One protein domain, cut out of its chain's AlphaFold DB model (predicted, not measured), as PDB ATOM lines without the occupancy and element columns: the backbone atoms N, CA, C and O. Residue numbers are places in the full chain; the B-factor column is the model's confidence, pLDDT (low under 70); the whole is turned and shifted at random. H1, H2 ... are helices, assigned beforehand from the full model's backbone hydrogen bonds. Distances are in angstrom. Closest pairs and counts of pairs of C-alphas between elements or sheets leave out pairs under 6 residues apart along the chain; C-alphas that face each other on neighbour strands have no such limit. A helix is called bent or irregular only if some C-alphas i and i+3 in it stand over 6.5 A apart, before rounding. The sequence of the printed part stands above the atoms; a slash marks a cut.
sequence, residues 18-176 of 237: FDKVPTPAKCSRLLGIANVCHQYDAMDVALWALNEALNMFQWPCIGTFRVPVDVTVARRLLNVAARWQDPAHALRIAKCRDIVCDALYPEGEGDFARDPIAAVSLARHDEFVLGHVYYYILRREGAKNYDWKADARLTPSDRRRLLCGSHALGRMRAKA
ATOM      1  N   PHE A  18     -11.379  40.208 -46.357       81.81
ATOM      2  CA  PHE A  18     -12.435  40.783 -47.194       81.81
ATOM      3  C   PHE A  18     -12.476  40.196 -48.602       81.81
ATOM      4  O   PHE A  18     -13.576  39.967 -49.101       81.81
ATOM      5  N   ASP A  19     -11.331  39.816 -49.160       83.75
ATOM      6  CA  ASP A  19     -11.231  39.225 -50.499       83.75
ATOM      7  C   ASP A  19     -11.727  37.764 -50.542       83.75
ATOM      8  O   ASP A  19     -12.032  37.222 -51.605       83.75
ATOM      9  N   LYS A  20     -11.869  37.104 -49.382       83.12
ATOM     10  CA  LYS A  20     -12.399  35.734 -49.295       83.12
ATOM     11  C   LYS A  20     -13.870  35.648 -49.689       83.12
ATOM     12  O   LYS A  20     -14.681  36.509 -49.330       83.12
ATOM     13  N   VAL A  21     -14.220  34.523 -50.317       88.62
ATOM     14  CA  VAL A  21     -15.602  34.132 -50.637       88.62
ATOM     15  C   VAL A  21     -16.488  34.239 -49.384       88.62
ATOM     16  O   VAL A  21     -16.038  33.895 -48.285       88.62
ATOM     17  N   PRO A  22     -17.737  34.728 -49.506       91.19
ATOM     18  CA  PRO A  22     -18.680  34.743 -48.396       91.19
ATOM     19  C   PRO A  22     -18.876  33.350 -47.803       91.19
ATOM     20  O   PRO A  22     -19.114  32.382 -48.517       91.19
ATOM     21  N   THR A  23     -18.756  33.262 -46.484       93.06
ATOM     22  CA  THR A  23     -18.936  32.028 -45.711       93.06
ATOM     23  C   THR A  23     -19.715  32.344 -44.435       93.06
ATOM     24  O   THR A  23     -19.655  33.489 -43.966       93.06
ATOM     25  N   PRO A  24     -20.387  31.353 -43.815       93.56
ATOM     26  CA  PRO A  24     -21.088  31.559 -42.544       93.56
ATOM     27  C   PRO A  24     -20.170  32.108 -41.448       93.56
ATOM     28  O   PRO A  24     -20.531  33.044 -40.739       93.56
ATOM     29  N   ALA A  25     -18.926  31.621 -41.378       93.44
ATOM     30  CA  ALA A  25     -17.926  32.104 -40.426       93.44
ATOM     31  C   ALA A  25     -17.558  33.584 -40.648       93.44
ATOM     32  O   ALA A  25     -17.468  34.351 -39.686       93.44
ATOM     33  N   LYS A  26     -17.376  34.007 -41.911       93.94
ATOM     34  CA  LYS A  26     -17.102  35.411 -42.264       93.94
ATOM     35  C   LYS A  26     -18.277  36.307 -41.871       93.94
ATOM     36  O   LYS A  26     -18.067  37.318 -41.200       93.94
ATOM     37  N   CYS A  27     -19.496  35.902 -42.222       95.62
ATOM     38  CA  CYS A  27     -20.714  36.630 -41.874       95.62
ATOM     39  C   CYS A  27     -20.894  36.735 -40.351       95.62
ATOM     40  O   CYS A  27     -21.028  37.833 -39.813       95.62
ATOM     41  N   SER A  28     -20.786  35.616 -39.627       96.06
ATOM     42  CA  SER A  28     -20.881  35.602 -38.164       96.06
ATOM     43  C   SER A  28     -19.835  36.508 -37.508       96.06
ATOM     44  O   SER A  28     -20.130  37.131 -36.487       96.06
ATOM     45  N   ARG A  29     -18.616  36.591 -38.059       95.62
ATOM     46  CA  ARG A  29     -17.575  37.495 -37.550       95.62
ATOM     47  C   ARG A  29     -17.950  38.959 -37.764       95.62
ATOM     48  O   ARG A  29     -17.814  39.739 -36.828       95.62
ATOM     49  N   LEU A  30     -18.460  39.322 -38.941       96.62
ATOM     50  CA  LEU A  30     -18.919  40.685 -39.230       96.62
ATOM     51  C   LEU A  30     -20.105  41.102 -38.353       96.62
ATOM     52  O   LEU A  30     -20.077  42.186 -37.783       96.62
ATOM     53  N   LEU A  31     -21.092  40.226 -38.148       97.44
ATOM     54  CA  LEU A  31     -22.197  40.484 -37.214       97.44
ATOM     55  C   LEU A  31     -21.713  40.602 -35.759       97.44
ATOM     56  O   LEU A  31     -22.292  41.333 -34.954       97.44
ATOM     57  N   GLY A  32     -20.648  39.879 -35.401       96.31
ATOM     58  CA  GLY A  32     -19.957  40.040 -34.123       96.31
ATOM     59  C   GLY A  32     -19.323  41.425 -33.983       96.31
ATOM     60  O   GLY A  32     -19.565  42.096 -32.984       96.31
ATOM     61  N   ILE A  33     -18.575  41.866 -35.001       96.44
ATOM     62  CA  ILE A  33     -17.972  43.207 -35.064       96.44
ATOM     63  C   ILE A  33     -19.061  44.278 -34.965       96.44
ATOM     64  O   ILE A  33     -18.954  45.156 -34.117       96.44
ATOM     65  N   ALA A  34     -20.143  44.157 -35.740       97.12
ATOM     66  CA  ALA A  34     -21.262  45.093 -35.707       97.12
ATOM     67  C   ALA A  34     -21.846  45.254 -34.293       97.12
ATOM     68  O   ALA A  34     -22.010  46.370 -33.809       97.12
ATOM     69  N   ASN A  35     -22.093  44.140 -33.596       95.56
ATOM     70  CA  ASN A  35     -22.616  44.166 -32.229       95.56
ATOM     71  C   ASN A  35     -21.651  44.799 -31.219       95.56
ATOM     72  O   ASN A  35     -22.094  45.546 -30.350       95.56
ATOM     73  N   VAL A  36     -20.356  44.476 -31.300       96.50
ATOM     74  CA  VAL A  36     -19.346  45.017 -30.378       96.50
ATOM     75  C   VAL A  36     -19.142  46.509 -30.632       96.50
ATOM     76  O   VAL A  36     -19.190  47.290 -29.692       96.50
ATOM     77  N   CYS A  37     -18.983  46.929 -31.887       96.81
ATOM     78  CA  CYS A  37     -18.808  48.337 -32.237       96.81
ATOM     79  C   CYS A  37     -20.016  49.186 -31.825       96.81
ATOM     80  O   CYS A  37     -19.819  50.250 -31.253       96.81
ATOM     81  N   HIS A  38     -21.243  48.690 -32.017       95.75
ATOM     82  CA  HIS A  38     -22.450  49.366 -31.527       95.75
ATOM     83  C   HIS A  38     -22.445  49.531 -29.999       95.75
ATOM     84  O   HIS A  38     -22.830  50.572 -29.486       95.75
ATOM     85  N   GLN A  39     -21.983  48.524 -29.248       94.81
ATOM     86  CA  GLN A  39     -21.892  48.603 -27.784       94.81
ATOM     87  C   GLN A  39     -20.904  49.679 -27.296       94.81
ATOM     88  O   GLN A  39     -21.078  50.201 -26.198       94.81
ATOM     89  N   TYR A  40     -19.888  50.002 -28.095       97.06
ATOM     90  CA  TYR A  40     -18.887  51.035 -27.804       97.06
ATOM     91  C   TYR A  40     -19.131  52.350 -28.563       97.06
ATOM     92  O   TYR A  40     -18.212  53.155 -28.671       97.06
ATOM     93  N   ASP A  41     -20.336  52.555 -29.106       95.12
ATOM     94  CA  ASP A  41     -20.725  53.763 -29.853       95.12
ATOM     95  C   ASP A  41     -19.846  54.065 -31.091       95.12
ATOM     96  O   ASP A  41     -19.758  55.181 -31.595       95.12
ATOM     97  N   ALA A  42     -19.192  53.038 -31.644       96.75
ATOM     98  CA  ALA A  42     -18.429  53.121 -32.887       96.75
ATOM     99  C   ALA A  42     -19.349  52.871 -34.096       96.75
ATOM    100  O   ALA A  42     -19.181  51.893 -34.838       96.75
ATOM    101  N   MET A  43     -20.359  53.729 -34.263       95.81
ATOM    102  CA  MET A  43     -21.494  53.492 -35.163       95.81
ATOM    103  C   MET A  43     -21.114  53.332 -36.637       95.81
ATOM    104  O   MET A  43     -21.671  52.461 -37.305       95.81
ATOM    105  N   ASP A  44     -20.125  54.073 -37.138       96.62
ATOM    106  CA  ASP A  44     -19.674  53.951 -38.533       96.62
ATOM    107  C   ASP A  44     -19.135  52.547 -38.842       96.62
ATOM    108  O   ASP A  44     -19.501  51.925 -39.842       96.62
ATOM    109  N   VAL A  45     -18.309  52.005 -37.941       97.06
ATOM    110  CA  VAL A  45     -17.747  50.651 -38.069       97.06
ATOM    111  C   VAL A  45     -18.845  49.607 -37.900       97.06
ATOM    112  O   VAL A  45     -18.876  48.611 -38.625       97.06
ATOM    113  N   ALA A  46     -19.765  49.842 -36.964       97.00
ATOM    114  CA  ALA A  46     -20.878  48.947 -36.709       97.00
ATOM    115  C   ALA A  46     -21.787  48.814 -37.943       97.00
ATOM    116  O   ALA A  46     -22.113  47.701 -38.366       97.00
ATOM    117  N   LEU A  47     -22.144  49.947 -38.553       96.38
ATOM    118  CA  LEU A  47     -22.969  50.023 -39.754       96.38
ATOM    119  C   LEU A  47     -22.265  49.426 -40.967       96.38
ATOM    120  O   LEU A  47     -22.884  48.654 -41.700       96.38
ATOM    121  N   TRP A  48     -20.987  49.747 -41.174       96.50
ATOM    122  CA  TRP A  48     -20.193  49.151 -42.245       96.50
ATOM    123  C   TRP A  48     -20.171  47.618 -42.121       96.50
ATOM    124  O   TRP A  48     -20.543  46.925 -43.068       96.50
ATOM    125  N   ALA A  49     -19.845  47.084 -40.939       96.75
ATOM    126  CA  ALA A  49     -19.764  45.641 -40.719       96.75
ATOM    127  C   ALA A  49     -21.119  44.945 -40.915       96.75
ATOM    128  O   ALA A  49     -21.182  43.859 -41.495       96.75
ATOM    129  N   LEU A  50     -22.209  45.575 -40.463       97.06
ATOM    130  CA  LEU A  50     -23.562  45.069 -40.668       97.06
ATOM    131  C   LEU A  50     -23.939  45.057 -42.153       97.06
ATOM    132  O   LEU A  50     -24.446  44.049 -42.637       97.06
ATOM    133  N   ASN A  51     -23.676  46.136 -42.892       95.69
ATOM    134  CA  ASN A  51     -23.986  46.198 -44.321       95.69
ATOM    135  C   ASN A  51     -23.192  45.145 -45.105       95.69
ATOM    136  O   ASN A  51     -23.779  44.435 -45.915       95.69
ATOM    137  N   GLU A  52     -21.900  44.974 -44.813       94.81
ATOM    138  CA  GLU A  52     -21.081  43.914 -45.410       94.81
ATOM    139  C   GLU A  52     -21.657  42.524 -45.122       94.81
ATOM    140  O   GLU A  52     -21.783  41.705 -46.032       94.81
ATOM    141  N   ALA A  53     -22.071  42.255 -43.878       95.94
ATOM    142  CA  ALA A  53     -22.707  40.989 -43.522       95.94
ATOM    143  C   ALA A  53     -24.032  40.775 -44.269       95.94
ATOM    144  O   ALA A  53     -24.266  39.690 -44.797       95.94
ATOM    145  N   LEU A  54     -24.886  41.799 -44.347       94.56
ATOM    146  CA  LEU A  54     -26.181  41.728 -45.026       94.56
ATOM    147  C   LEU A  54     -26.033  41.554 -46.542       94.56
ATOM    148  O   LEU A  54     -26.813  40.825 -47.155       94.56
ATOM    149  N   ASN A  55     -25.018  42.169 -47.148       92.25
ATOM    150  CA  ASN A  55     -24.710  42.022 -48.570       92.25
ATOM    151  C   ASN A  55     -24.248  40.598 -48.918       92.25
ATOM    152  O   ASN A  55     -24.400  40.172 -50.060       92.25
ATOM    153  N   MET A  56     -23.752  39.820 -47.949       92.50
ATOM    154  CA  MET A  56     -23.432  38.404 -48.175       92.50
ATOM    155  C   MET A  56     -24.669  37.535 -48.407       92.50
ATOM    156  O   MET A  56     -24.529  36.462 -48.980       92.50
ATOM    157  N   PHE A  57     -25.860  37.972 -47.993       89.69
ATOM    158  CA  PHE A  57     -27.106  37.239 -48.240       89.69
ATOM    159  C   PHE A  57     -27.800  37.666 -49.532       89.69
ATOM    160  O   PHE A  57     -28.639  36.930 -50.040       89.69
ATOM    161  N   GLN A  58     -27.437  38.825 -50.084       84.12
ATOM    162  CA  GLN A  58     -28.016  39.311 -51.328       84.12
ATOM    163  C   GLN A  58     -27.444  38.539 -52.520       84.12
ATOM    164  O   GLN A  58     -26.236  38.551 -52.766       84.12
ATOM    165  N   TRP A  59     -28.325  37.888 -53.279       65.88
ATOM    166  CA  TRP A  59     -28.018  37.348 -54.601       65.88
ATOM    167  C   TRP A  59     -28.712  38.170 -55.690       65.88
ATOM    168  O   TRP A  59     -29.829  38.641 -55.478       65.88
ATOM    169  N   PRO A  60     -28.104  38.290 -56.883       56.81
ATOM    170  CA  PRO A  60     -28.776  38.824 -58.063       56.81
ATOM    171  C   PRO A  60     -29.754  37.828 -58.722       56.81
ATOM    172  O   PRO A  60     -30.418  38.195 -59.687       56.81
ATOM    173  N   CYS A  61     -29.862  36.578 -58.243       52.03
ATOM    174  CA  CYS A  61     -30.749  35.558 -58.817       52.03
ATOM    175  C   CYS A  61     -31.646  34.934 -57.737       52.03
ATOM    176  O   CYS A  61     -31.204  34.647 -56.629       52.03
ATOM    177  N   ILE A  62     -32.918  34.757 -58.081       56.19
ATOM    178  CA  ILE A  62     -34.016  34.391 -57.183       56.19
ATOM    179  C   ILE A  62     -33.769  33.014 -56.538       56.19
ATOM    180  O   ILE A  62     -33.654  32.017 -57.244       56.19
ATOM    181  N   GLY A  63     -33.757  32.958 -55.200       55.47
ATOM    182  CA  GLY A  63     -34.107  31.745 -54.445       55.47
ATOM    183  C   GLY A  63     -33.002  31.008 -53.681       55.47
ATOM    184  O   GLY A  63     -33.327  30.067 -52.966       55.47
ATOM    185  N   THR A  64     -31.726  31.405 -53.768       62.06
ATOM    186  CA  THR A  64     -30.656  30.779 -52.961       62.06
ATOM    187  C   THR A  64     -29.768  31.819 -52.281       62.06
ATOM    188  O   THR A  64     -29.298  32.773 -52.902       62.06
ATOM    189  N   PHE A  65     -29.537  31.647 -50.977       66.19
ATOM    190  CA  PHE A  65     -28.577  32.473 -50.253       66.19
ATOM    191  C   PHE A  65     -27.153  32.134 -50.686       66.19
ATOM    192  O   PHE A  65     -26.785  30.965 -50.786       66.19
ATOM    193  N   ARG A  66     -26.291  33.149 -50.823       77.06
ATOM    194  CA  ARG A  66     -24.848  32.908 -51.022       77.06
ATOM    195  C   ARG A  66     -24.209  32.249 -49.804       77.06
ATOM    196  O   ARG A  66     -23.190  31.577 -49.928       77.06
ATOM    197  N   VAL A  67     -24.773  32.517 -48.630       84.25
ATOM    198  CA  VAL A  67     -24.304  32.025 -47.343       84.25
ATOM    199  C   VAL A  67     -25.471  31.318 -46.661       84.25
ATOM    200  O   VAL A  67     -26.472  31.980 -46.385       84.25
ATOM    201  N   PRO A  68     -25.369  30.010 -46.368       89.62
ATOM    202  CA  PRO A  68     -26.427  29.316 -45.650       89.62
ATOM    203  C   PRO A  68     -26.599  29.926 -44.255       89.62
ATOM    204  O   PRO A  68     -25.621  30.244 -43.570       89.62
ATOM    205  N   VAL A  69     -27.852  30.098 -43.842       93.06
ATOM    206  CA  VAL A  69     -28.201  30.644 -42.528       93.06
ATOM    207  C   VAL A  69     -28.235  29.495 -41.523       93.06
ATOM    208  O   VAL A  69     -29.227  28.779 -41.409       93.06
ATOM    209  N   ASP A  70     -27.129  29.305 -40.808       93.94
ATOM    210  CA  ASP A  70     -27.050  28.358 -39.694       93.94
ATOM    211  C   ASP A  70     -27.557  28.970 -38.369       93.94
ATOM    212  O   ASP A  70     -27.864  30.165 -38.265       93.94
ATOM    213  N   VAL A  71     -27.616  28.146 -37.317       94.12
ATOM    214  CA  VAL A  71     -28.038  28.548 -35.960       94.12
ATOM    215  C   VAL A  71     -27.201  29.700 -35.397       94.12
ATOM    216  O   VAL A  71     -27.723  30.549 -34.669       94.12
ATOM    217  N   THR A  72     -25.907  29.751 -35.711       95.50
ATOM    218  CA  THR A  72     -24.995  30.784 -35.206       95.50
ATOM    219  C   THR A  72     -25.263  32.113 -35.899       95.50
ATOM    220  O   THR A  72     -25.398  33.140 -35.229       95.50
ATOM    221  N   VAL A  73     -25.388  32.096 -37.225       96.50
ATOM    222  CA  VAL A  73     -25.697  33.262 -38.052       96.50
ATOM    223  C   VAL A  73     -27.070  33.823 -37.693       96.50
ATOM    224  O   VAL A  73     -27.161  35.009 -37.377       96.50
ATOM    225  N   ALA A  74     -28.114  32.990 -37.630       96.62
ATOM    226  CA  ALA A  74     -29.452  33.440 -37.241       96.62
ATOM    227  C   ALA A  74     -29.465  34.057 -35.840       96.62
ATOM    228  O   ALA A  74     -29.982  35.156 -35.656       96.62
ATOM    229  N   ARG A  75     -28.813  33.425 -34.855       97.06
ATOM    230  CA  ARG A  75     -28.686  34.001 -33.507       97.06
ATOM    231  C   ARG A  75     -28.030  35.381 -33.539       97.06
ATOM    232  O   ARG A  75     -28.442  36.274 -32.806       97.06
ATOM    233  N   ARG A  76     -26.991  35.569 -34.356       97.19
ATOM    234  CA  ARG A  76     -26.310  36.864 -34.488       97.19
ATOM    235  C   ARG A  76     -27.201  37.908 -35.159       97.19
ATOM    236  O   ARG A  76     -27.229  39.027 -34.656       97.19
ATOM    237  N   LEU A  77     -27.937  37.547 -36.209       97.06
ATOM    238  CA  LEU A  77     -28.905  38.428 -36.875       97.06
ATOM    239  C   LEU A  77     -30.001  38.891 -35.906       97.06
ATOM    240  O   LEU A  77     -30.231  40.090 -35.778       97.06
ATOM    241  N   LEU A  78     -30.606  37.965 -35.154       96.88
ATOM    242  CA  LEU A  78     -31.635  38.301 -34.164       96.88
ATOM    243  C   LEU A  78     -31.078  39.143 -33.009       96.88
ATOM    244  O   LEU A  78     -31.735  40.070 -32.549       96.88
ATOM    245  N   ASN A  79     -29.841  38.888 -32.574       95.88
ATOM    246  CA  ASN A  79     -29.190  39.724 -31.564       95.88
ATOM    247  C   ASN A  79     -28.935  41.156 -32.055       95.88
ATOM    248  O   ASN A  79     -29.093  42.089 -31.270       95.88
ATOM    249  N   VAL A  80     -28.545  41.338 -33.325       95.38
ATOM    250  CA  VAL A  80     -28.444  42.677 -33.929       95.38
ATOM    251  C   VAL A  80     -29.824  43.335 -33.921       95.38
ATOM    252  O   VAL A  80     -29.962  44.431 -33.388       95.38
ATOM    253  N   ALA A  81     -30.847  42.638 -34.423       95.00
ATOM    254  CA  ALA A  81     -32.214  43.147 -34.499       95.00
ATOM    255  C   ALA A  81     -32.794  43.554 -33.131       95.00
ATOM    256  O   ALA A  81     -33.483  44.562 -33.032       95.00
ATOM    257  N   ALA A  82     -32.495  42.800 -32.070       94.31
ATOM    258  CA  ALA A  82     -32.982  43.086 -30.723       94.31
ATOM    259  C   ALA A  82     -32.270  44.276 -30.054       94.31
ATOM    260  O   ALA A  82     -32.876  44.983 -29.247       94.31
ATOM    261  N   ARG A  83     -30.976  44.475 -30.348       93.44
ATOM    262  CA  ARG A  83     -30.134  45.507 -29.713       93.44
ATOM    263  C   ARG A  83     -30.228  46.862 -30.396       93.44
ATOM    264  O   ARG A  83     -30.131  47.888 -29.731       93.44
ATOM    265  N   TRP A  84     -30.374  46.859 -31.711       92.94
ATOM    266  CA  TRP A  84     -30.470  48.069 -32.505       92.94
ATOM    267  C   TRP A  84     -31.947  48.444 -32.522       92.94
ATOM    268  O   TRP A  84     -32.689  47.895 -33.315       92.94
ATOM    269  N   GLN A  85     -32.407  49.289 -31.599       89.06
ATOM    270  CA  GLN A  85     -33.824  49.700 -31.527       89.06
ATOM    271  C   GLN A  85     -34.070  51.102 -32.100       89.06
ATOM    272  O   GLN A  85     -35.202  51.579 -32.108       89.06
ATOM    273  N   ASP A  86     -33.019  51.757 -32.596       91.00
ATOM    274  CA  ASP A  86     -33.114  53.083 -33.198       91.00
ATOM    275  C   ASP A  86     -33.980  53.044 -34.477       91.00
ATOM    276  O   ASP A  86     -33.686  52.263 -35.397       91.00
ATOM    277  N   PRO A  87     -35.021  53.896 -34.587       92.06
ATOM    278  CA  PRO A  87     -35.816  54.048 -35.805       92.06
ATOM    279  C   PRO A  87     -34.988  54.293 -37.075       92.06
ATOM    280  O   PRO A  87     -35.357  53.810 -38.146       92.06
ATOM    281  N   ALA A  88     -33.836  54.965 -36.977       91.56
ATOM    282  CA  ALA A  88     -32.915  55.194 -38.093       91.56
ATOM    283  C   ALA A  88     -32.343  53.890 -38.686       91.56
ATOM    284  O   ALA A  88     -31.778  53.873 -39.786       91.56
ATOM    285  N   HIS A  89     -32.465  52.775 -37.967       91.94
ATOM    286  CA  HIS A  89     -31.969  51.463 -38.366       91.94
ATOM    287  C   HIS A  89     -33.087  50.449 -38.637       91.94
ATOM    288  O   HIS A  89     -32.780  49.309 -38.997       91.94
ATOM    289  N   ALA A  90     -34.359  50.866 -38.567       90.94
ATOM    290  CA  ALA A  90     -35.544  50.015 -38.736       90.94
ATOM    291  C   ALA A  90     -35.466  49.094 -39.965       90.94
ATOM    292  O   ALA A  90     -35.730  47.897 -39.866       90.94
ATOM    293  N   LEU A  91     -35.021  49.620 -41.111       91.12
ATOM    294  CA  LEU A  91     -34.893  48.845 -42.351       91.12
ATOM    295  C   LEU A  91     -33.865  47.705 -42.241       91.12
ATOM    296  O   LEU A  91     -34.082  46.615 -42.763       91.12
ATOM    297  N   ARG A  92     -32.735  47.937 -41.564       92.12
ATOM    298  CA  ARG A  92     -31.684  46.917 -41.393       92.12
ATOM    299  C   ARG A  92     -32.119  45.842 -40.407       92.12
ATOM    300  O   ARG A  92     -31.825  44.670 -40.623       92.12
ATOM    301  N   ILE A  93     -32.830  46.246 -39.358       92.81
ATOM    302  CA  ILE A  93     -33.420  45.350 -38.358       92.81
ATOM    303  C   ILE A  93     -34.457  44.439 -39.014       92.81
ATOM    304  O   ILE A  93     -34.385  43.225 -38.837       92.81
ATOM    305  N   ALA A  94     -35.364  45.009 -39.816       92.00
ATOM    306  CA  ALA A  94     -36.331  44.250 -40.606       92.00
ATOM    307  C   ALA A  94     -35.610  43.233 -41.499       92.00
ATOM    308  O   ALA A  94     -35.812  42.037 -41.344       92.00
ATOM    309  N   LYS A  95     -34.621  43.685 -42.277       93.50
ATOM    310  CA  LYS A  95     -33.831  42.806 -43.148       93.50
ATOM    311  C   LYS A  95     -33.125  41.665 -42.402       93.50
ATOM    312  O   LYS A  95     -33.010  40.570 -42.939       93.50
ATOM    313  N   CYS A  96     -32.647  41.888 -41.174       95.44
ATOM    314  CA  CYS A  96     -32.066  40.815 -40.356       95.44
ATOM    315  C   CYS A  96     -33.097  39.733 -40.014       95.44
ATOM    316  O   CYS A  96     -32.761  38.551 -40.046       95.44
ATOM    317  N   ARG A  97     -34.329  40.133 -39.679       95.38
ATOM    318  CA  ARG A  97     -35.440  39.213 -39.401       95.38
ATOM    319  C   ARG A  97     -35.886  38.495 -40.668       95.38
ATOM    320  O   ARG A  97     -36.016  37.277 -40.634       95.38
ATOM    321  N   ASP A  98     -36.022  39.226 -41.770       91.56
ATOM    322  CA  ASP A  98     -36.455  38.689 -43.062       91.56
ATOM    323  C   ASP A  98     -35.507  37.588 -43.542       91.56
ATOM    324  O   ASP A  98     -35.962  36.501 -43.864       91.56
ATOM    325  N   ILE A  99     -34.185  37.781 -43.443       93.50
ATOM    326  CA  ILE A  99     -33.198  36.738 -43.790       93.50
ATOM    327  C   ILE A  99     -33.410  35.449 -42.976       93.50
ATOM    328  O   ILE A  99     -33.256  34.345 -43.501       93.50
ATOM    329  N   VAL A 100     -33.746  35.564 -41.686       95.19
ATOM    330  CA  VAL A 100     -34.031  34.393 -40.839       95.19
ATOM    331  C   VAL A 100     -35.358  33.744 -41.241       95.19
ATOM    332  O   VAL A 100     -35.441  32.518 -41.275       95.19
ATOM    333  N   CYS A 101     -36.375  34.541 -41.571       93.38
ATOM    334  CA  CYS A 101     -37.669  34.053 -42.042       93.38
ATOM    335  C   CYS A 101     -37.569  33.342 -43.400       93.38
ATOM    336  O   CYS A 101     -38.110  32.250 -43.562       93.38
ATOM    337  N   ASP A 102     -36.826  33.913 -44.342       91.06
ATOM    338  CA  ASP A 102     -36.542  33.351 -45.661       91.06
ATOM    339  C   ASP A 102     -35.799  32.011 -45.558       91.06
ATOM    340  O   ASP A 102     -36.079  31.073 -46.304       91.06
ATOM    341  N   ALA A 103     -34.902  31.864 -44.576       92.75
ATOM    342  CA  ALA A 103     -34.212  30.600 -44.310       92.75
ATOM    343  C   ALA A 103     -35.140  29.465 -43.835       92.75
ATOM    344  O   ALA A 103     -34.745  28.300 -43.881       92.75
ATOM    345  N   LEU A 104     -36.364  29.775 -43.393       92.62
ATOM    346  CA  LEU A 104     -37.387  28.784 -43.027       92.62
ATOM    347  C   LEU A 104     -38.207  28.307 -44.234       92.62
ATOM    348  O   LEU A 104     -39.036  27.403 -44.090       92.62
ATOM    349  N   TYR A 105     -38.011  28.903 -45.416       89.88
ATOM    350  CA  TYR A 105     -38.795  28.568 -46.597       89.88
ATOM    351  C   TYR A 105     -38.633  27.076 -46.962       89.88
ATOM    352  O   TYR A 105     -37.505  26.609 -47.122       89.88
ATOM    353  N   PRO A 106     -39.722  26.288 -47.117       85.75
ATOM    354  CA  PRO A 106     -39.628  24.830 -47.211       85.75
ATOM    355  C   PRO A 106     -38.860  24.295 -48.420       85.75
ATOM    356  O   PRO A 106     -38.329  23.189 -48.330       85.75
ATOM    357  N   GLU A 107     -38.848  25.041 -49.527       84.88
ATOM    358  CA  GLU A 107     -38.116  24.698 -50.758       84.88
ATOM    359  C   GLU A 107     -36.701  25.297 -50.765       84.88
ATOM    360  O   GLU A 107     -35.938  25.060 -51.698       84.88
ATOM    361  N   GLY A 108     -36.357  26.080 -49.739       82.88
ATOM    362  CA  GLY A 108     -35.030  26.643 -49.567       82.88
ATOM    363  C   GLY A 108     -33.990  25.591 -49.187       82.88
ATOM    364  O   GLY A 108     -34.292  24.456 -48.805       82.88
ATOM    365  N   GLU A 109     -32.729  25.998 -49.266       82.06
ATOM    366  CA  GLU A 109     -31.602  25.206 -48.788       82.06
ATOM    367  C   GLU A 109     -31.268  25.539 -47.328       82.06
ATOM    368  O   GLU A 109     -31.446  26.666 -46.867       82.06
ATOM    369  N   GLY A 110     -30.728  24.558 -46.604       87.44
ATOM    370  CA  GLY A 110     -30.221  24.738 -45.243       87.44
ATOM    371  C   GLY A 110     -31.008  23.996 -44.166       87.44
ATOM    372  O   GLY A 110     -32.007  23.318 -44.422       87.44
ATOM    373  N   ASP A 111     -30.507  24.099 -42.938       89.81
ATOM    374  CA  ASP A 111     -31.016  23.325 -41.806       89.81
ATOM    375  C   ASP A 111     -32.404  23.798 -41.368       89.81
ATOM    376  O   ASP A 111     -33.263  22.972 -41.076       89.81
ATOM    377  N   PHE A 112     -32.667  25.107 -41.402       93.12
ATOM    378  CA  PHE A 112     -33.967  25.667 -41.025       93.12
ATOM    379  C   PHE A 112     -35.082  25.347 -42.013       93.12
ATOM    380  O   PHE A 112     -36.199  25.060 -41.586       93.12
ATOM    381  N   ALA A 113     -34.777  25.312 -43.310       91.06
ATOM    382  CA  ALA A 113     -35.725  24.859 -44.315       91.06
ATOM    383  C   ALA A 113     -36.152  23.413 -44.036       91.06
ATOM    384  O   ALA A 113     -37.335  23.093 -44.128       91.06
ATOM    385  N   ARG A 114     -35.206  22.540 -43.648       91.25
ATOM    386  CA  ARG A 114     -35.448  21.118 -43.340       91.25
ATOM    387  C   ARG A 114     -36.157  20.912 -42.003       91.25
ATOM    388  O   ARG A 114     -37.076  20.095 -41.931       91.25
ATOM    389  N   ASP A 115     -35.738  21.644 -40.980       93.81
ATOM    390  CA  ASP A 115     -36.218  21.529 -39.608       93.81
ATOM    391  C   ASP A 115     -36.460  22.910 -38.966       93.81
ATOM    392  O   ASP A 115     -35.625  23.425 -38.213       93.81
ATOM    393  N   PRO A 116     -37.643  23.507 -39.207       95.19
ATOM    394  CA  PRO A 116     -38.013  24.793 -38.621       95.19
ATOM    395  C   PRO A 116     -38.023  24.805 -37.082       95.19
ATOM    396  O   PRO A 116     -37.870  25.865 -36.476       95.19
ATOM    397  N   ILE A 117     -38.161  23.648 -36.414       96.06
ATOM    398  CA  ILE A 117     -38.207  23.572 -34.940       96.06
ATOM    399  C   ILE A 117     -36.871  24.012 -34.330       96.06
ATOM    400  O   ILE A 117     -36.851  24.596 -33.243       96.06
ATOM    401  N   ALA A 118     -35.755  23.825 -35.044       95.19
ATOM    402  CA  ALA A 118     -34.442  24.292 -34.606       95.19
ATOM    403  C   ALA A 118     -34.399  25.817 -34.369       95.19
ATOM    404  O   ALA A 118     -33.651  26.287 -33.507       95.19
ATOM    405  N   ALA A 119     -35.233  26.591 -35.074       96.25
ATOM    406  CA  ALA A 119     -35.315  28.042 -34.928       96.25
ATOM    407  C   ALA A 119     -36.183  28.500 -33.742       96.25
ATOM    408  O   ALA A 119     -36.035  29.639 -33.300       96.25
ATOM    409  N   VAL A 120     -37.038  27.638 -33.168       96.56
ATOM    410  CA  VAL A 120     -37.975  28.021 -32.087       96.56
ATOM    411  C   VAL A 120     -37.229  28.625 -30.905       96.56
ATOM    412  O   VAL A 120     -37.569  29.708 -30.445       96.56
ATOM    413  N   SER A 121     -36.167  27.960 -30.443       95.62
ATOM    414  CA  SER A 121     -35.382  28.436 -29.296       95.62
ATOM    415  C   SER A 121     -34.724  29.800 -29.530       95.62
ATOM    416  O   SER A 121     -34.540  30.551 -28.576       95.62
ATOM    417  N   LEU A 122     -34.393  30.128 -30.784       95.75
ATOM    418  CA  LEU A 122     -33.803  31.411 -31.166       95.75
ATOM    419  C   LEU A 122     -34.862  32.512 -31.244       95.75
ATOM    420  O   LEU A 122     -34.608  33.640 -30.835       95.75
ATOM    421  N   ALA A 123     -36.044  32.170 -31.758       96.31
ATOM    422  CA  ALA A 123     -37.113  33.113 -32.047       96.31
ATOM    423  C   ALA A 123     -37.984  33.463 -30.829       96.31
ATOM    424  O   ALA A 123     -38.789  34.377 -30.916       96.31
ATOM    425  N   ARG A 124     -37.837  32.795 -29.674       94.06
ATOM    426  CA  ARG A 124     -38.689  33.033 -28.482       94.06
ATOM    427  C   ARG A 124     -38.760  34.485 -28.007       94.06
ATOM    428  O   ARG A 124     -39.744  34.855 -27.381       94.06
ATOM    429  N   HIS A 125     -37.727  35.277 -28.273       92.81
ATOM    430  CA  HIS A 125     -37.666  36.690 -27.892       92.81
ATOM    431  C   HIS A 125     -38.005  37.643 -29.045       92.81
ATOM    432  O   HIS A 125     -37.892  38.854 -28.886       92.81
ATOM    433  N   ASP A 126     -38.390  37.109 -30.205       94.31
ATOM    434  CA  ASP A 126     -38.755  37.871 -31.392       94.31
ATOM    435  C   ASP A 126     -40.075  37.330 -31.958       94.31
ATOM    436  O   ASP A 126     -40.105  36.369 -32.727       94.31
ATOM    437  N   GLU A 127     -41.185  37.940 -31.541       90.88
ATOM    438  CA  GLU A 127     -42.548  37.514 -31.891       90.88
ATOM    439  C   GLU A 127     -42.772  37.422 -33.404       90.88
ATOM    440  O   GLU A 127     -43.426  36.496 -33.892       90.88
ATOM    441  N   PHE A 128     -42.177  38.353 -34.157       89.56
ATOM    442  CA  PHE A 128     -42.266  38.384 -35.612       89.56
ATOM    443  C   PHE A 128     -41.677  37.107 -36.217       89.56
ATOM    444  O   PHE A 128     -42.341  36.435 -37.010       89.56
ATOM    445  N   VAL A 129     -40.456  36.745 -35.821       94.81
ATOM    446  CA  VAL A 129     -39.791  35.538 -36.326       94.81
ATOM    447  C   VAL A 129     -40.466  34.281 -35.776       94.81
ATOM    448  O   VAL A 129     -40.653  33.315 -36.514       94.81
ATOM    449  N   LEU A 130     -40.911  34.289 -34.517       94.94
ATOM    450  CA  LEU A 130     -41.578  33.142 -33.898       94.94
ATOM    451  C   LEU A 130     -42.879  32.773 -34.620       94.94
ATOM    452  O   LEU A 130     -43.141  31.592 -34.847       94.94
ATOM    453  N   GLY A 131     -43.660  33.774 -35.035       91.69
ATOM    454  CA  GLY A 131     -44.851  33.566 -35.857       91.69
ATOM    455  C   GLY A 131     -44.540  32.862 -37.183       91.69
ATOM    456  O   GLY A 131     -45.240  31.916 -37.551       91.69
ATOM    457  N   HIS A 132     -43.458  33.257 -37.867       92.50
ATOM    458  CA  HIS A 132     -43.002  32.595 -39.098       92.50
ATOM    459  C   HIS A 132     -42.556  31.157 -38.833       92.50
ATOM    460  O   HIS A 132     -42.954  30.246 -39.558       92.50
ATOM    461  N   VAL A 133     -41.787  30.931 -37.765       95.31
ATOM    462  CA  VAL A 133     -41.358  29.587 -37.358       95.31
ATOM    463  C   VAL A 133     -42.568  28.679 -37.145       95.31
ATOM    464  O   VAL A 133     -42.633  27.606 -37.744       95.31
ATOM    465  N   TYR A 134     -43.566  29.108 -36.368       95.00
ATOM    466  CA  TYR A 134     -44.782  28.318 -36.160       95.00
ATOM    467  C   TYR A 134     -45.560  28.073 -37.448       95.00
ATOM    468  O   TYR A 134     -46.000  26.948 -37.690       95.00
ATOM    469  N   TYR A 135     -45.694  29.088 -38.301       92.19
ATOM    470  CA  TYR A 135     -46.337  28.929 -39.600       92.19
ATOM    471  C   TYR A 135     -45.649  27.847 -40.445       92.19
ATOM    472  O   TYR A 135     -46.326  26.973 -40.991       92.19
ATOM    473  N   TYR A 136     -44.315  27.847 -40.517       92.62
ATOM    474  CA  TYR A 136     -43.567  26.867 -41.304       92.62
ATOM    475  C   TYR A 136     -43.552  25.464 -40.685       92.62
ATOM    476  O   TYR A 136     -43.616  24.487 -41.434       92.62
ATOM    477  N   ILE A 137     -43.573  25.342 -39.351       94.69
ATOM    478  CA  ILE A 137     -43.815  24.061 -38.662       94.69
ATOM    479  C   ILE A 137     -45.170  23.485 -39.102       94.69
ATOM    480  O   ILE A 137     -45.250  22.340 -39.543       94.69
ATOM    481  N   LEU A 138     -46.236  24.288 -39.051       92.12
ATOM    482  CA  LEU A 138     -47.585  23.850 -39.430       92.12
ATOM    483  C   LEU A 138     -47.722  23.578 -40.929       92.12
ATOM    484  O   LEU A 138     -48.429  22.659 -41.336       92.12
ATOM    485  N   ARG A 139     -47.030  24.342 -41.779       89.62
ATOM    486  CA  ARG A 139     -47.011  24.103 -43.228       89.62
ATOM    487  C   ARG A 139     -46.345  22.770 -43.583       89.62
ATOM    488  O   ARG A 139     -46.710  22.185 -44.600       89.62
ATOM    489  N   ARG A 140     -45.415  22.285 -42.751       87.44
ATOM    490  CA  ARG A 140     -44.796  20.957 -42.875       87.44
ATOM    491  C   ARG A 140     -45.606  19.829 -42.226       87.44
ATOM    492  O   ARG A 140     -45.242  18.667 -42.406       87.44
ATOM    493  N   GLU A 141     -46.700  20.119 -41.518       82.00
ATOM    494  CA  GLU A 141     -47.583  19.080 -40.974       82.00
ATOM    495  C   GLU A 141     -48.111  18.188 -42.114       82.00
ATOM    496  O   GLU A 141     -48.698  18.670 -43.084       82.00
ATOM    497  N   GLY A 142     -47.864  16.877 -42.012       73.06
ATOM    498  CA  GLY A 142     -48.203  15.893 -43.047       73.06
ATOM    499  C   GLY A 142     -47.050  15.508 -43.981       73.06
ATOM    500  O   GLY A 142     -47.195  14.563 -44.759       73.06
ATOM    501  N   ALA A 143     -45.887  16.164 -43.889       79.88
ATOM    502  CA  ALA A 143     -44.665  15.635 -44.488       79.88
ATOM    503  C   ALA A 143     -44.286  14.302 -43.815       79.88
ATOM    504  O   ALA A 143     -44.457  14.128 -42.604       79.88
ATOM    505  N   LYS A 144     -43.764  13.346 -44.596       78.06
ATOM    506  CA  LYS A 144     -43.322  12.048 -44.060       78.06
ATOM    507  C   LYS A 144     -42.311  12.287 -42.933       78.06
ATOM    508  O   LYS A 144     -41.304  12.953 -43.154       78.06
ATOM    509  N   ASN A 145     -42.576  11.710 -41.761       81.12
ATOM    510  CA  ASN A 145     -41.735  11.778 -40.559       81.12
ATOM    511  C   ASN A 145     -41.666  13.148 -39.857       81.12
ATOM    512  O   ASN A 145     -40.729  13.384 -39.099       81.12
ATOM    513  N   TYR A 146     -42.636  14.041 -40.073       88.12
ATOM    514  CA  TYR A 146     -42.694  15.320 -39.361       88.12
ATOM    515  C   TYR A 146     -43.844  15.343 -38.345       88.12
ATOM    516  O   TYR A 146     -44.969  15.723 -38.671       88.12
ATOM    517  N   ASP A 147     -43.556  14.923 -37.109       92.75
ATOM    518  CA  ASP A 147     -44.494  14.986 -35.980       92.75
ATOM    519  C   ASP A 147     -44.022  15.998 -34.930       92.75
ATOM    520  O   ASP A 147     -43.356  15.671 -33.948       92.75
ATOM    521  N   TRP A 148     -44.397  17.259 -35.136       94.94
ATOM    522  CA  TRP A 148     -44.083  18.320 -34.186       94.94
ATOM    523  C   TRP A 148     -44.795  18.123 -32.836       94.94
ATOM    524  O   TRP A 148     -44.327  18.641 -31.828       94.94
ATOM    525  N   LYS A 149     -45.901  17.367 -32.752       94.94
ATOM    526  CA  LYS A 149     -46.657  17.212 -31.493       94.94
ATOM    527  C   LYS A 149     -45.831  16.447 -30.459       94.94
ATOM    528  O   LYS A 149     -45.833  16.814 -29.280       94.94
ATOM    529  N   ALA A 150     -45.086  15.443 -30.920       94.31
ATOM    530  CA  ALA A 150     -44.189  14.632 -30.107       94.31
ATOM    531  C   ALA A 150     -42.769  15.217 -29.952       94.31
ATOM    532  O   ALA A 150     -41.994  14.708 -29.142       94.31
ATOM    533  N   ASP A 151     -42.404  16.284 -30.676       96.31
ATOM    534  CA  ASP A 151     -41.039  16.826 -30.643       96.31
ATOM    535  C   ASP A 151     -40.705  17.434 -29.271       96.31
ATOM    536  O   ASP A 151     -41.338  18.394 -28.826       96.31
ATOM    537  N   ALA A 152     -39.695  16.884 -28.588       96.62
ATOM    538  CA  ALA A 152     -39.307  17.269 -27.229       96.62
ATOM    539  C   ALA A 152     -38.744  18.700 -27.108       96.62
ATOM    540  O   ALA A 152     -38.708  19.245 -26.006       96.62
ATOM    541  N   ARG A 153     -38.318  19.329 -28.212       96.00
ATOM    542  CA  ARG A 153     -37.730  20.683 -28.218       96.00
ATOM    543  C   ARG A 153     -38.776  21.780 -28.031       96.00
ATOM    544  O   ARG A 153     -38.443  22.896 -27.623       96.00
ATOM    545  N   LEU A 154     -40.036  21.466 -28.320       96.75
ATOM    546  CA  LEU A 154     -41.161  22.366 -28.114       96.75
ATOM    547  C   LEU A 154     -41.588  22.342 -26.646       96.75
ATOM    548  O   LEU A 154     -41.713  21.284 -26.025       96.75
ATOM    549  N   THR A 155     -41.853  23.513 -26.078       96.06
ATOM    550  CA  THR A 155     -42.445  23.625 -24.737       96.06
ATOM    551  C   THR A 155     -43.956  23.370 -24.789       96.06
ATOM    552  O   THR A 155     -44.554  23.382 -25.869       96.06
ATOM    553  N   PRO A 156     -44.624  23.138 -23.645       95.44
ATOM    554  CA  PRO A 156     -46.086  23.086 -23.600       95.44
ATOM    555  C   PRO A 156     -46.749  24.349 -24.175       95.44
ATOM    556  O   PRO A 156     -47.760  24.242 -24.870       95.44
ATOM    557  N   SER A 157     -46.154  25.525 -23.952       93.12
ATOM    558  CA  SER A 157     -46.632  26.796 -24.508       93.12
ATOM    559  C   SER A 157     -46.501  26.840 -26.030       93.12
ATOM    560  O   SER A 157     -47.462  27.184 -26.714       93.12
ATOM    561  N   ASP A 158     -45.355  26.412 -26.575       95.31
ATOM    562  CA  ASP A 158     -45.144  26.341 -28.028       95.31
ATOM    563  C   ASP A 158     -46.168  25.390 -28.678       95.31
ATOM    564  O   ASP A 158     -46.784  25.729 -29.688       95.31
ATOM    565  N   ARG A 159     -46.431  24.227 -28.059       95.19
ATOM    566  CA  ARG A 159     -47.446  23.270 -28.541       95.19
ATOM    567  C   ARG A 159     -48.856  23.845 -28.513       95.19
ATOM    568  O   ARG A 159     -49.602  23.636 -29.466       95.19
ATOM    569  N   ARG A 160     -49.234  24.561 -27.449       92.25
ATOM    570  CA  ARG A 160     -50.547  25.218 -27.361       92.25
ATOM    571  C   ARG A 160     -50.727  26.211 -28.508       92.25
ATOM    572  O   ARG A 160     -51.735  26.139 -29.204       92.25
ATOM    573  N   ARG A 161     -49.729  27.067 -28.751       91.06
ATOM    574  CA  ARG A 161     -49.739  28.014 -29.875       91.06
ATOM    575  C   ARG A 161     -49.847  27.276 -31.207       91.06
ATOM    576  O   ARG A 161     -50.746  27.558 -31.985       91.06
ATOM    577  N   LEU A 162     -49.037  26.249 -31.446       92.88
ATOM    578  CA  LEU A 162     -49.131  25.458 -32.678       92.88
ATOM    579  C   LEU A 162     -50.514  24.805 -32.874       92.88
ATOM    580  O   LEU A 162     -51.035  24.846 -33.983       92.88
ATOM    581  N   LEU A 163     -51.153  24.281 -31.820       91.44
ATOM    582  CA  LEU A 163     -52.519  23.732 -31.889       91.44
ATOM    583  C   LEU A 163     -53.568  24.799 -32.239       91.44
ATOM    584  O   LEU A 163     -54.457  24.566 -33.061       91.44
ATOM    585  N   CYS A 164     -53.469  25.986 -31.641       88.06
ATOM    586  CA  CYS A 164     -54.332  27.113 -31.996       88.06
ATOM    587  C   CYS A 164     -54.127  27.506 -33.468       88.06
ATOM    588  O   CYS A 164     -55.094  27.666 -34.220       88.06
ATOM    589  N   GLY A 165     -52.866  27.576 -33.900       87.62
ATOM    590  CA  GLY A 165     -52.488  27.916 -35.265       87.62
ATOM    591  C   GLY A 165     -52.967  26.887 -36.283       87.62
ATOM    592  O   GLY A 165     -53.477  27.264 -37.339       87.62
ATOM    593  N   SER A 166     -52.885  25.592 -35.965       89.38
ATOM    594  CA  SER A 166     -53.333  24.516 -36.855       89.38
ATOM    595  C   SER A 166     -54.842  24.591 -37.092       89.38
ATOM    596  O   SER A 166     -55.308  24.454 -38.225       89.38
ATOM    597  N   HIS A 167     -55.619  24.878 -36.046       87.12
ATOM    598  CA  HIS A 167     -57.065  25.050 -36.155       87.12
ATOM    599  C   HIS A 167     -57.446  26.320 -36.938       87.12
ATOM    600  O   HIS A 167     -58.333  26.272 -37.796       87.12
ATOM    601  N   ALA A 168     -56.749  27.436 -36.710       82.75
ATOM    602  CA  ALA A 168     -56.950  28.673 -37.464       82.75
ATOM    603  C   ALA A 168     -56.653  28.486 -38.965       82.75
ATOM    604  O   ALA A 168     -57.498  28.804 -39.808       82.75
ATOM    605  N   LEU A 169     -55.513  27.875 -39.305       82.81
ATOM    606  CA  LEU A 169     -55.155  27.542 -40.688       82.81
ATOM    607  C   LEU A 169     -56.155  26.566 -41.324       82.81
ATOM    608  O   LEU A 169     -56.512  26.729 -42.492       82.81
ATOM    609  N   GLY A 170     -56.653  25.584 -40.567       82.88
ATOM    610  CA  GLY A 170     -57.699  24.662 -41.016       82.88
ATOM    611  C   GLY A 170     -58.998  25.379 -41.393       82.88
ATOM    612  O   GLY A 170     -59.545  25.144 -42.472       82.88
ATOM    613  N   ARG A 171     -59.460  26.322 -40.557       80.69
ATOM    614  CA  ARG A 171     -60.637  27.159 -40.854       80.69
ATOM    615  C   ARG A 171     -60.429  28.027 -42.091       80.69
ATOM    616  O   ARG A 171     -61.343  28.142 -42.903       80.69
ATOM    617  N   MET A 172     -59.244  28.615 -42.252       75.56
ATOM    618  CA  MET A 172     -58.911  29.407 -43.441       75.56
ATOM    619  C   MET A 172     -58.931  28.551 -44.715       75.56
ATOM    620  O   MET A 172     -59.506  28.968 -45.715       75.56
ATOM    621  N   ARG A 173     -58.380  27.329 -44.672       79.12
ATOM    622  CA  ARG A 173     -58.433  26.379 -45.800       79.12
ATOM    623  C   ARG A 173     -59.863  25.953 -46.134       79.12
ATOM    624  O   ARG A 173     -60.197  25.857 -47.307       79.12
ATOM    625  N   ALA A 174     -60.710  25.740 -45.128       78.06
ATOM    626  CA  ALA A 174     -62.117  25.387 -45.329       78.06
ATOM    627  C   ALA A 174     -62.952  26.541 -45.915       78.06
ATOM    628  O   ALA A 174     -63.909  26.295 -46.644       78.06
ATOM    629  N   LYS A 175     -62.591  27.791 -45.599       74.88
ATOM    630  CA  LYS A 175     -63.243  29.003 -46.120       74.88
ATOM    631  C   LYS A 175     -62.718  29.453 -47.482       74.88
ATOM    632  O   LYS A 175     -63.361  30.297 -48.101       74.88
ATOM    633  N   ALA A 176     -61.573  28.938 -47.940       68.56
ATOM    634  CA  ALA A 176     -61.046  29.275 -49.253       68.56
ATOM    635  C   ALA A 176     -62.105  28.900 -50.308       68.56
ATOM    636  O   ALA A 176     -62.475  27.722 -50.389       68.56
TER     637      ALA A 176
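What this domain is: This is residues 18 to 176 of the 237 residues of an uncharacterized protein of Auricularia subglabra (strain TFB-10046 / SS5) (UniProt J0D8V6). Three helical hairpins, H1-H2, H3-H4 and H6-H7, stack side by side in an elongated row, with H1, H3 and H6 making one layer and H2, H4 and H7 the other. The longest helix, H8, sits steeply across the H7 end of the row, and residues 170 to 176 stick out there. The printed part has 159 residues with eight named helices, H1 to H8 in order, and no named strand; its class is all helix. It is compact, with a radius of gyration of the C-alphas of 17.0 A and spans of 51 by 32 by 30 A.

How they stand to each other: H8, residues 156 to 175, touches H7, residues 127 to 139, at a steep tilt of 63 degrees; the closest C-alphas, of Tyr 134 and Leu 162, are 6.3 A apart. H7 forms a hairpin with H6, residues 116 to 123, at a shallow tilt of 12 degrees, closest at C-alphas of Ala 123 and Leu 130, 4.8 A. With residues 128 to 133 alone, H7 touches H4, residues 87 to 102, closest at C-alphas of Cys 101 and His 132, 6.3 A. H6 touches H3, residues 71 to 83, the same way at 34 degrees, only just shallow; the C-alphas of Arg 75 and Leu 122, the closest, are 6.2 A apart. H3 and H4 are a hairpin, with C-alphas of Ala 81 and Ile 93 closest at 4.6 A. H3 touches H1, residues 24 to 39, the same way at 21 degrees, with C-alphas of Ser 28 and Val 73 closest at 5.4 A. H1 and H2, residues 43 to 55, are a hairpin, closest at C-alphas of Ala 34 and Ala 46, 4.0 A. H1 to H4 form an up-and-down bundle, each running against the one before. H5, residues 111 to 114, is near H4 and close to H6 but not clearly touching it. H1, H2, H3, H7 and H8 have every O i to N i+4 pair within hydrogen-bond range; H4 has 9 of 12, H6 has 1 of 4 but 4 of 5 O i to N i+3 pairs, and H5 is too short for an i+4 pair.

Where its parts are: H8 measures 28.9 A, from C-alpha 156 at (-46.086, 23.086, -23.600) to C-alpha 175 at (-63.243, 29.003, -46.120). H4 spans 22.9 A and H1 22.6 A, beginning at C-alpha 24 (-21.088, 31.559, -42.544). H4 is irregular, C-alphas 88 and 91 being 7.9 A apart; H6 is only just irregular, at 6.8 A between C-alphas 118 and 121.

The domain as a whole: The farthest C-alphas, of Tyr 40 and Ala 174, are 53.2 A apart. The printed part has no cut. The long links are residues 56 to 70 and 140 to 155. Mean pLDDT of the printed part is 90.3; residues 59 to 65 and 176 are under 70.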